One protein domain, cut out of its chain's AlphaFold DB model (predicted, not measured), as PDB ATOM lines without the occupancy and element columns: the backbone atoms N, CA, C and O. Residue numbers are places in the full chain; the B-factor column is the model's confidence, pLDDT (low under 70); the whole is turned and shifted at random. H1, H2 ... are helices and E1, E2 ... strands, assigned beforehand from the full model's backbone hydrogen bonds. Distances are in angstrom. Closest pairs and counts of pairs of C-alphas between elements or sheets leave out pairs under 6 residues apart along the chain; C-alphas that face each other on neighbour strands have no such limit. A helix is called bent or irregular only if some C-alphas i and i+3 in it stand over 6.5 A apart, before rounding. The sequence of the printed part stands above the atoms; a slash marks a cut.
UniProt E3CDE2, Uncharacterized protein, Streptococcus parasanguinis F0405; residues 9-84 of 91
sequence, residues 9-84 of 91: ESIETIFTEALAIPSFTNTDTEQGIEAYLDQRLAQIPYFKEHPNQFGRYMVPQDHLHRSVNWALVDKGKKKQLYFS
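Overview. This is residues 9 to 84 of the 91 residues of an uncharacterized protein of Streptococcus parasanguinis F0405 (UniProt E3CDE2). A small three-stranded sheet has the long helix H2 lying along one face and its other face bare, while H1 folds back beside H2, away from the sheet. The short H3 makes the turn from H2 into the sheet. The printed part has 76 residues, in the order H1, H2, H3, E1, E2, E3; the sheet order is E1, E2, E3, antiparallel, and the class is mixed, helices and strands. It is only just loose, close to compact, with a radius of gyration of the C-alphas of 13.8 A, and flat, spanning 41 by 35 by 18 A.

Arrangement. H1, residues 9 to 19, is close to but not clearly touching H2, residues 28 to 43; their closest C-alphas, Ala 18 and Ile 33, are 6.6 A apart, at a shallow tilt of 24 degrees, opposite ways. H3, residues 45 to 49, only grazes the sheet with residues 46 to 48. E1, residues 54 to 58, E2, residues 67 to 74, and E3, residues 79 to 83, form a meander, each strand the antiparallel neighbour of the one before. In the hairpin E1 and E2, N 57 and O 68 are 2.8 A apart; in the hairpin E2 and E3, N 73 and O 80 are 2.9 A apart, both within hydrogen-bond range. H2 is on the sheet in two layers, a helix on one face, over E1 and E2 at a height over the sheet of 8.7 A; the closest C-alphas of H2 and E2, Glu 34 and Asn 69, are 6.3 A apart. H1 and H3 have every O i to N i+4 pair within hydrogen-bond range, H2 9 of 12.

Along the chain. H1 begins at C-alpha 9 (-8.449, 43.307, -35.358) and is 15.1 A long. H2 is 24.7 A long and only just irregular: C-alphas 30 and 33 are 6.7 A apart. H3 is 6.7 A, E1 13.1 A and E2 22.6 A long. E3, 13.3 A, ends at C-alpha 83 (-18.673, 26.616, -46.279).

Size, cuts and confidence. The C-alphas farthest apart, Thr 27 and Lys 77, are 41.4 A apart. The printed part has no cut and no long link. The pLDDT is under 70 at residues 23 to 31, 64, 77 to 78 and 84.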
ATOM      1  N   GLU A   9      -8.061  42.175 -34.517       82.12
ATOM      2  CA  GLU A   9      -8.449  43.307 -35.358       82.12
ATOM      3  C   GLU A   9      -8.992  42.824 -36.703       82.12
ATOM      4  O   GLU A   9     -10.028  43.288 -37.152       82.12
ATOM      5  N   SER A  10      -8.356  41.826 -37.326       80.44
ATOM      6  CA  SER A  10      -8.835  41.273 -38.598       80.44
ATOM      7  C   SER A  10     -10.171  40.547 -38.451       80.44
ATOM      8  O   SER A  10     -11.008  40.655 -39.343       80.44
ATOM      9  N   ILE A  11     -10.398  39.830 -37.340       84.69
ATOM     10  CA  ILE A  11     -11.721  39.254 -37.053       84.69
ATOM     11  C   ILE A  11     -12.749  40.373 -36.879       84.69
ATOM     12  O   ILE A  11     -13.808  40.313 -37.493       84.69
ATOM     13  N   GLU A  12     -12.441  41.379 -36.059       84.62
ATOM     14  CA  GLU A  12     -13.345  42.492 -35.758       84.62
ATOM     15  C   GLU A  12     -13.681  43.300 -37.018       84.62
ATOM     16  O   GLU A  12     -14.850  43.614 -37.234       84.62
ATOM     17  N   THR A  13     -12.711  43.558 -37.899       85.44
ATOM     18  CA  THR A  13     -12.941  44.199 -39.200       85.44
ATOM     19  C   THR A  13     -13.858  43.357 -40.078       85.44
ATOM     20  O   THR A  13     -14.883  43.864 -40.521       85.44
ATOM     21  N   ILE A  14     -13.545  42.069 -40.287       85.38
ATOM     22  CA  ILE A  14     -14.362  41.195 -41.147       85.38
ATOM     23  C   ILE A  14     -15.790  41.093 -40.609       85.38
ATOM     24  O   ILE A  14     -16.740  41.123 -41.387       85.38
ATOM     25  N   PHE A  15     -15.936  40.981 -39.289       84.75
ATOM     26  CA  PHE A  15     -17.226  40.892 -38.621       84.75
ATOM     27  C   PHE A  15     -18.028  42.193 -38.739       84.75
ATOM     28  O   PHE A  15     -19.202  42.154 -39.089       84.75
ATOM     29  N   THR A  16     -17.392  43.343 -38.508       84.31
ATOM     30  CA  THR A  16     -18.043  44.659 -38.606       84.31
ATOM     31  C   THR A  16     -18.466  44.968 -40.040       84.31
ATOM     32  O   THR A  16     -19.590  45.407 -40.264       84.31
ATOM     33  N   GLU A  17     -17.599  44.693 -41.018       85.44
ATOM     34  CA  GLU A  17     -17.912  44.835 -42.444       85.44
ATOM     35  C   GLU A  17     -19.081  43.927 -42.845       85.44
ATOM     36  O   GLU A  17     -19.991  44.380 -43.531       85.44
ATOM     37  N   ALA A  18     -19.103  42.676 -42.372       83.19
ATOM     38  CA  ALA A  18     -20.192  41.743 -42.650       83.19
ATOM     39  C   ALA A  18     -21.531  42.192 -42.039       83.19
ATOM     40  O   ALA A  18     -22.559  42.097 -42.702       83.19
ATOM     41  N   LEU A  19     -21.528  42.712 -40.804       82.69
ATOM     42  CA  LEU A  19     -22.735  43.231 -40.145       82.69
ATOM     43  C   LEU A  19     -23.314  44.477 -40.827       82.69
ATOM     44  O   LEU A  19     -24.507  44.740 -40.701       82.69
ATOM     45  N   ALA A  20     -22.488  45.254 -41.529       83.81
ATOM     46  CA  ALA A  20     -22.938  46.440 -42.251       83.81
ATOM     47  C   ALA A  20     -23.684  46.109 -43.557       83.81
ATOM     48  O   ALA A  20     -24.278  47.002 -44.161       83.81
ATOM     49  N   ILE A  21     -23.650  44.851 -44.008       80.19
ATOM     50  CA  ILE A  21     -24.317  44.414 -45.233       80.19
ATOM     51  C   ILE A  21     -25.800  44.161 -44.932       80.19
ATOM     52  O   ILE A  21     -26.114  43.298 -44.106       80.19
ATOM     53  N   PRO A  22     -26.729  44.862 -45.609       72.44
ATOM     54  CA  PRO A  22     -28.154  44.594 -45.464       72.44
ATOM     55  C   PRO A  22     -28.470  43.142 -45.834       72.44
ATOM     56  O   PRO A  22     -28.109  42.688 -46.915       72.44
ATOM     57  N   SER A  23     -29.142  42.424 -44.939       64.94
ATOM     58  CA  SER A  23     -29.550  41.025 -45.125       64.94
ATOM     59  C   SER A  23     -31.022  40.856 -44.753       64.94
ATOM     60  O   SER A  23     -31.388  40.109 -43.847       64.94
ATOM     61  N   PHE A  24     -31.892  41.615 -45.428       64.69
ATOM     62  CA  PHE A  24     -33.328  41.517 -45.188       64.69
ATOM     63  C   PHE A  24     -33.835  40.160 -45.669       64.69
ATOM     64  O   PHE A  24     -33.673  39.812 -46.840       64.69
ATOM     65  N   THR A  25     -34.458  39.412 -44.755       63.56
ATOM     66  CA  THR A  25     -34.949  38.060 -45.027       63.56
ATOM     67  C   THR A  25     -35.912  38.048 -46.215       63.56
ATOM     68  O   THR A  25     -36.802  38.896 -46.294       63.56
ATOM     69  N   ASN A  26     -35.778  37.053 -47.095       58.34
ATOM     70  CA  ASN A  26     -36.657  36.820 -48.246       58.34
ATOM     71  C   ASN A  26     -36.638  37.962 -49.284       58.34
ATOM     72  O   ASN A  26     -37.649  38.252 -49.923       58.34
ATOM     73  N   THR A  27     -35.489  38.625 -49.438       63.59
ATOM     74  CA  THR A  27     -35.261  39.644 -50.471       63.59
ATOM     75  C   THR A  27     -33.950  39.383 -51.203       63.59
ATOM     76  O   THR A  27     -33.035  38.776 -50.649       63.59
ATOM     77  N   ASP A  28     -33.804  39.943 -52.404       62.84
ATOM     78  CA  ASP A  28     -32.560  39.864 -53.186       62.84
ATOM     79  C   ASP A  28     -31.342  40.474 -52.462       62.84
ATOM     80  O   ASP A  28     -30.195  40.219 -52.834       62.84
ATOM     81  N   THR A  29     -31.559  41.255 -51.393       63.66
ATOM     82  CA  THR A  29     -30.468  41.818 -50.579       63.66
ATOM     83  C   THR A  29     -29.671  40.752 -49.820       63.66
ATOM     84  O   THR A  29     -28.518  41.003 -49.471       63.66
ATOM     85  N   GLU A  30     -30.204  39.531 -49.664       64.56
ATOM     86  CA  GLU A  30     -29.480  38.388 -49.085       64.56
ATOM     87  C   GLU A  30     -28.187  38.039 -49.850       64.56
ATOM     88  O   GLU A  30     -27.244  37.522 -49.253       64.56
ATOM     89  N   GLN A  31     -28.073  38.403 -51.133       67.06
ATOM     90  CA  GLN A  31     -26.874  38.151 -51.945       67.06
ATOM     91  C   GLN A  31     -25.665  39.025 -51.563       67.06
ATOM     92  O   GLN A  31     -24.532  38.734 -51.962       67.06
ATOM     93  N   GLY A  32     -25.870  40.103 -50.796       77.00
ATOM     94  CA  GLY A  32     -24.808  41.057 -50.464       77.00
ATOM     95  C   GLY A  32     -23.643  40.416 -49.707       77.00
ATOM     96  O   GLY A  32     -22.476  40.681 -50.005       77.00
ATOM     97  N   ILE A  33     -23.948  39.523 -48.761       80.50
ATOM     98  CA  ILE A  33     -22.930  38.841 -47.952       80.50
ATOM     99  C   ILE A  33     -22.140  37.829 -48.782       80.50
ATOM    100  O   ILE A  33     -20.922  37.719 -48.635       80.50
ATOM    101  N   GLU A  34     -22.809  37.144 -49.710       81.69
ATOM    102  CA  GLU A  34     -22.184  36.177 -50.609       81.69
ATOM    103  C   GLU A  34     -21.177  36.872 -51.533       81.69
ATOM    104  O   GLU A  34     -20.071  36.373 -51.766       81.69
ATOM    105  N   ALA A  35     -21.538  38.064 -52.022       84.88
ATOM    106  CA  ALA A  35     -20.666  38.896 -52.839       84.88
ATOM    107  C   ALA A  35     -19.441  39.402 -52.077       84.88
ATOM    108  O   ALA A  35     -18.319  39.325 -52.586       84.88
ATOM    109  N   TYR A  36     -19.639  39.870 -50.847       87.25
ATOM    110  CA  TYR A  36     -18.554  40.321 -49.982       87.25
ATOM    111  C   TYR A  36     -17.559  39.195 -49.665       87.25
ATOM    112  O   TYR A  36     -16.348  39.383 -49.807       87.25
ATOM    113  N   LEU A  37     -18.049  38.011 -49.281       86.94
ATOM    114  CA  LEU A  37     -17.188  36.875 -48.944       86.94
ATOM    115  C   LEU A  37     -16.357  36.415 -50.143       86.94
ATOM    116  O   LEU A  37     -15.168  36.145 -49.997       86.94
ATOM    117  N   ASP A  38     -16.951  36.382 -51.331       88.56
ATOM    118  CA  ASP A  38     -16.258  36.034 -52.570       88.56
ATOM    119  C   ASP A  38     -15.124  37.017 -52.900       88.56
ATOM    120  O   ASP A  38     -13.988  36.608 -53.150       88.56
ATOM    121  N   GLN A  39     -15.396  38.324 -52.805       90.56
ATOM    122  CA  GLN A  39     -14.385  39.366 -53.002       90.56
ATOM    123  C   GLN A  39     -13.265  39.280 -51.963       90.56
ATOM    124  O   GLN A  39     -12.090  39.444 -52.300       90.56
ATOM    125  N   ARG A  40     -13.600  39.004 -50.698       89.12
ATOM    126  CA  ARG A  40     -12.605  38.834 -49.636       89.12
ATOM    127  C   ARG A  40     -11.736  37.603 -49.856       89.12
ATOM    128  O   ARG A  40     -10.517  37.717 -49.734       89.12
ATOM    129  N   LEU A  41     -12.321  36.463 -50.226       90.00
ATOM    130  CA  LEU A  41     -11.571  35.249 -50.560       90.00
ATOM    131  C   LEU A  41     -10.594  35.510 -51.712       90.00
ATOM    132  O   LEU A  41      -9.416  35.184 -51.581       90.00
ATOM    133  N   ALA A  42     -11.030  36.209 -52.764       91.19
ATOM    134  CA  ALA A  42     -10.182  36.587 -53.898       91.19
ATOM    135  C   ALA A  42      -8.981  37.484 -53.517       91.19
ATOM    136  O   ALA A  42      -7.982  37.543 -54.239       91.19
ATOM    137  N   GLN A  43      -9.041  38.195 -52.386       91.00
ATOM    138  CA  GLN A  43      -7.935  39.028 -51.901       91.00
ATOM    139  C   GLN A  43      -6.866  38.238 -51.131       91.00
ATOM    140  O   GLN A  43      -5.731  38.716 -51.027       91.00
ATOM    141  N   ILE A  44      -7.183  37.044 -50.623       89.62
ATOM    142  CA  ILE A  44      -6.248  36.217 -49.851       89.62
ATOM    143  C   ILE A  44      -5.149  35.687 -50.792       89.62
ATOM    144  O   ILE A  44      -5.476  35.079 -51.812       89.62
ATOM    145  N   PRO A  45      -3.849  35.839 -50.453       91.25
ATOM    146  CA  PRO A  45      -2.742  35.447 -51.333       91.25
ATOM    147  C   PRO A  45      -2.838  34.017 -51.878       91.25
ATOM    148  O   PRO A  45      -2.644  33.799 -53.068       91.25
ATOM    149  N   TYR A  46      -3.236  33.064 -51.032       89.50
ATOM    150  CA  TYR A  46      -3.416  31.666 -51.425       89.50
ATOM    151  C   TYR A  46      -4.412  31.486 -52.584       89.50
ATOM    152  O   TYR A  46      -4.147  30.746 -53.524       89.50
ATOM    153  N   PHE A  47      -5.547  32.185 -52.553       92.94
ATOM    154  CA  PHE A  47      -6.579  32.057 -53.585       92.94
ATOM    155  C   PHE A  47      -6.255  32.842 -54.859       92.94
ATOM    156  O   PHE A  47      -6.773  32.506 -55.919       92.94
ATOM    157  N   LYS A  48      -5.343  33.819 -54.797       92.19
ATOM    158  CA  LYS A  48      -4.780  34.440 -56.007       92.19
ATOM    159  C   LYS A  48      -3.913  33.459 -56.794       92.19
ATOM    160  O   LYS A  48      -3.951  33.461 -58.018       92.19
ATOM    161  N   GLU A  49      -3.162  32.612 -56.094       93.44
ATOM    162  CA  GLU A  49      -2.364  31.535 -56.699       93.44
ATOM    163  C   GLU A  49      -3.227  30.322 -57.095       93.44
ATOM    164  O   GLU A  49      -2.869  29.556 -57.992       93.44
ATOM    165  N   HIS A  50      -4.395  30.165 -56.463       92.69
ATOM    166  CA  HIS A  50      -5.327  29.059 -56.683       92.69
ATOM    167  C   HIS A  50      -6.768  29.543 -56.949       92.69
ATOM    168  O   HIS A  50      -7.674  29.250 -56.162       92.69
ATOM    169  N   PRO A  51      -7.027  30.234 -58.077       92.00
ATOM    170  CA  PRO A  51      -8.326  30.860 -58.345       92.00
ATOM    171  C   PRO A  51      -9.478  29.855 -58.483       92.00
ATOM    172  O   PRO A  51     -10.625  30.189 -58.227       92.00
ATOM    173  N   ASN A  52      -9.172  28.600 -58.824       92.69
ATOM    174  CA  ASN A  52     -10.164  27.529 -58.961       92.69
ATOM    175  C   ASN A  52     -10.461  26.797 -57.638       92.69
ATOM    176  O   ASN A  52     -11.113  25.756 -57.651       92.69
ATOM    177  N   GLN A  53      -9.921  27.266 -56.509       92.38
ATOM    178  CA  GLN A  53     -10.113  26.646 -55.191       92.38
ATOM    179  C   GLN A  53     -11.066  27.433 -54.288       92.38
ATOM    180  O   GLN A  53     -11.148  27.160 -53.093       92.38
ATOM    181  N   PHE A  54     -11.809  28.383 -54.839       93.56
ATOM    182  CA  PHE A  54     -12.916  29.027 -54.152       93.56
ATOM    183  C   PHE A  54     -13.978  29.445 -55.168       93.56
ATOM    184  O   PHE A  54     -13.737  29.442 -56.376       93.56
ATOM    185  N   GLY A  55     -15.151  29.804 -54.672       90.56
ATOM    186  CA  GLY A  55     -16.191  30.410 -55.485       90.56
ATOM    187  C   GLY A  55     -17.547  30.283 -54.827       90.56
ATOM    188  O   GLY A  55     -17.659  30.098 -53.614       90.56
ATOM    189  N   ARG A  56     -18.588  30.354 -55.651       89.31
ATOM    190  CA  ARG A  56     -19.979  30.230 -55.222       89.31
ATOM    191  C   ARG A  56     -20.619  29.016 -55.859       89.31
ATOM    192  O   ARG A  56     -20.416  28.738 -57.039       89.31
ATOM    193  N   TYR A  57     -21.384  28.291 -55.063       86.75
ATOM    194  CA  TYR A  57     -22.239  27.217 -55.531       86.75
ATOM    195  C   TYR A  57     -23.685  27.702 -55.502       86.75
ATOM    196  O   TYR A  57     -24.223  27.960 -54.427       86.75
ATOM    197  N   MET A  58     -24.300  27.848 -56.675       84.38
ATOM    198  CA  MET A  58     -25.706  28.241 -56.781       84.38
ATOM    199  C   MET A  58     -26.599  27.143 -56.212       84.38
ATOM    200  O   MET A  58     -26.437  25.973 -56.567       84.38
ATOM    201  N   VAL A  59     -27.560  27.513 -55.367       82.12
ATOM    202  CA  VAL A  59     -28.548  26.559 -54.860       82.12
ATOM    203  C   VAL A  59     -29.540  26.246 -55.990       82.12
ATOM    204  O   VAL A  59     -30.210  27.155 -56.485       82.12
ATOM    205  N   PRO A  60     -29.644  24.982 -56.448       80.06
ATOM    206  CA  PRO A  60     -30.570  24.639 -57.520       80.06
ATOM    207  C   PRO A  60     -32.020  24.921 -57.115       80.06
ATOM    208  O   PRO A  60     -32.413  24.623 -55.991       80.06
ATOM    209  N   GLN A  61     -32.820  25.429 -58.059       76.88
ATOM    210  CA  GLN A  61     -34.265  25.682 -57.901       76.88
ATOM    211  C   GLN A  61     -34.637  26.745 -56.850       76.88
ATOM    212  O   GLN A  61     -35.808  26.878 -56.486       76.88
ATOM    213  N   ASP A  62     -33.672  27.543 -56.400       77.94
ATOM    214  CA  ASP A  62     -33.929  28.609 -55.445       77.94
ATOM    215  C   ASP A  62     -34.471  29.877 -56.121       77.94
ATOM    216  O   ASP A  62     -33.838  30.441 -57.013       77.94
ATOM    217  N   HIS A  63     -35.649  30.329 -55.687       73.62
ATOM    218  CA  HIS A  63     -36.347  31.481 -56.279       73.62
ATOM    219  C   HIS A  63     -35.709  32.825 -55.897       73.62
ATOM    220  O   HIS A  63     -35.969  33.829 -56.545       73.62
ATOM    221  N   LEU A  64     -34.865  32.821 -54.861       69.56
ATOM    222  CA  LEU A  64     -34.107  33.979 -54.381       69.56
ATOM    223  C   LEU A  64     -32.673  34.014 -54.938       69.56
ATOM    224  O   LEU A  64     -31.882  34.891 -54.591       69.56
ATOM    225  N   HIS A  65     -32.326  33.053 -55.806       76.44
ATOM    226  CA  HIS A  65     -31.011  32.940 -56.437       76.44
ATOM    227  C   HIS A  65     -29.836  32.920 -55.442       76.44
ATOM    228  O   HIS A  65     -28.763  33.447 -55.739       76.44
ATOM    229  N   ARG A  66     -30.016  32.296 -54.273       77.00
ATOM    230  CA  ARG A  66     -28.974  32.200 -53.247       77.00
ATOM    231  C   ARG A  66     -27.829  31.304 -53.694       77.00
ATOM    232  O   ARG A  66     -27.994  30.345 -54.465       77.00
ATOM    233  N   SER A  67     -26.655  31.583 -53.146       80.81
ATOM    234  CA  SER A  67     -25.449  30.811 -53.387       80.81
ATOM    235  C   SER A  67     -24.654  30.586 -52.104       80.81
ATOM    236  O   SER A  67     -24.699  31.348 -51.147       80.81
ATOM    237  N   VAL A  68     -23.908  29.490 -52.064       83.19
ATOM    238  CA  VAL A  68     -23.039  29.169 -50.933       83.19
ATOM    239  C   VAL A  68     -21.602  29.424 -51.352       83.19
ATOM    240  O   VAL A  68     -21.110  28.779 -52.284       83.19
ATOM    241  N   ASN A  69     -20.902  30.331 -50.666       88.62
ATOM    242  CA  ASN A  69     -19.462  30.450 -50.859       88.62
ATOM    243  C   ASN A  69     -18.765  29.201 -50.318       88.62
ATOM    244  O   ASN A  69     -19.044  28.717 -49.214       88.62
ATOM    245  N   TRP A  70     -17.810  28.708 -51.093       90.06
ATOM    246  CA  TRP A  70     -16.941  27.612 -50.713       90.06
ATOM    247  C   TRP A  70     -15.486  28.010 -50.934       90.06
ATOM    248  O   TRP A  70     -15.156  28.789 -51.829       90.06
ATOM    249  N   ALA A  71     -14.607  27.465 -50.101       90.69
ATOM    250  CA  ALA A  71     -13.173  27.672 -50.214       90.69
ATOM    251  C   ALA A  71     -12.431  26.401 -49.797       90.69
ATOM    252  O   ALA A  71     -12.699  25.820 -48.743       90.69
ATOM    253  N   LEU A  72     -11.489  25.971 -50.626       91.12
ATOM    254  CA  LEU A  72     -10.686  24.774 -50.444       91.12
ATOM    255  C   LEU A  72      -9.235  25.176 -50.205       91.12
ATOM    256  O   LEU A  72      -8.621  25.836 -51.031       91.12
ATOM    257  N   VAL A  73      -8.662  24.731 -49.090       87.56
ATOM    258  CA  VAL A  73      -7.228  24.878 -48.834       87.56
ATOM    259  C   VAL A  73      -6.586  23.501 -48.872       87.56
ATOM    260  O   VAL A  73      -6.836  22.653 -48.005       87.56
ATOM    261  N   ASP A  74      -5.741  23.284 -49.872       85.44
ATOM    262  CA  ASP A  74      -4.883  22.114 -49.970       85.44
ATOM    263  C   ASP A  74      -3.609  22.326 -49.136       85.44
ATOM    264  O   ASP A  74      -2.794  23.210 -49.407       85.44
ATOM    265  N   LYS A  75      -3.441  21.515 -48.085       78.88
ATOM    266  CA  LYS A  75      -2.228  21.470 -47.251       78.88
ATOM    267  C   LYS A  75      -1.433  20.179 -47.484       78.88
ATOM    268  O   LYS A  75      -0.805  19.656 -46.559       78.88
ATOM    269  N   GLY A  76      -1.497  19.621 -48.692       80.81
ATOM    270  CA  GLY A  76      -0.851  18.373 -49.089       80.81
ATOM    271  C   GLY A  76      -1.647  17.156 -48.621       80.81
ATOM    272  O   GLY A  76      -2.626  16.753 -49.236       80.81
ATOM    273  N   LYS A  77      -1.258  16.547 -47.493       69.75
ATOM    274  CA  LYS A  77      -1.924  15.325 -46.980       69.75
ATOM    275  C   LYS A  77      -3.340  15.565 -46.430       69.75
ATOM    276  O   LYS A  77      -4.002  14.610 -46.032       69.75
ATOM    277  N   LYS A  78      -3.786  16.821 -46.336       66.69
ATOM    278  CA  LYS A  78      -5.105  17.206 -45.814       66.69
ATOM    279  C   LYS A  78      -5.695  18.322 -46.665       66.69
ATOM    280  O   LYS A  78      -5.083  19.380 -46.796       66.69
ATOM    281  N   LYS A  79      -6.911  18.097 -47.155       74.12
ATOM    282  CA  LYS A  79      -7.754  19.110 -47.789       74.12
ATOM    283  C   LYS A  79      -8.753  19.624 -46.760       74.12
ATOM    284  O   LYS A  79      -9.345  18.823 -46.039       74.12
ATOM    285  N   GLN A  80      -8.897  20.940 -46.646       78.19
ATOM    286  CA  GLN A  80      -9.885  21.568 -45.768       78.19
ATOM    287  C   GLN A  80     -10.856  22.376 -46.612       78.19
ATOM    288  O   GLN A  80     -10.431  23.274 -47.335       78.19
ATOM    289  N   LEU A  81     -12.136  22.025 -46.519       74.00
ATOM    290  CA  LEU A  81     -13.230  22.690 -47.210       74.00
ATOM    291  C   LEU A  81     -14.014  23.524 -46.200       74.00
ATOM    292  O   LEU A  81     -14.409  23.017 -45.150       74.00
ATOM    293  N   TYR A  82     -14.216  24.793 -46.526       75.25
ATOM    294  CA  TYR A  82     -15.001  25.734 -45.741       75.25
ATOM    295  C   TYR A  82     -16.270  26.085 -46.510       75.25
ATOM    296  O   TYR A  82     -16.206  26.357 -47.707       75.25
ATOM    297  N   PHE A  83     -17.394  26.105 -45.798       71.38
ATOM    298  CA  PHE A  83     -18.673  26.616 -46.279       71.38
ATOM    299  C   PHE A  83     -19.086  27.782 -45.387       71.38
ATOM    300  O   PHE A  83     -18.983  27.678 -44.162       71.38
ATOM    301  N   SER A  84     -19.558  28.877 -45.977       67.00
ATOM    302  CA  SER A  84     -20.234  29.931 -45.221       67.00
ATOM    303  C   SER A  84     -21.741  29.724 -45.293       67.00
ATOM    304  O   SER A  84     -22.301  29.625 -46.382       67.00
TER     305      SER A  84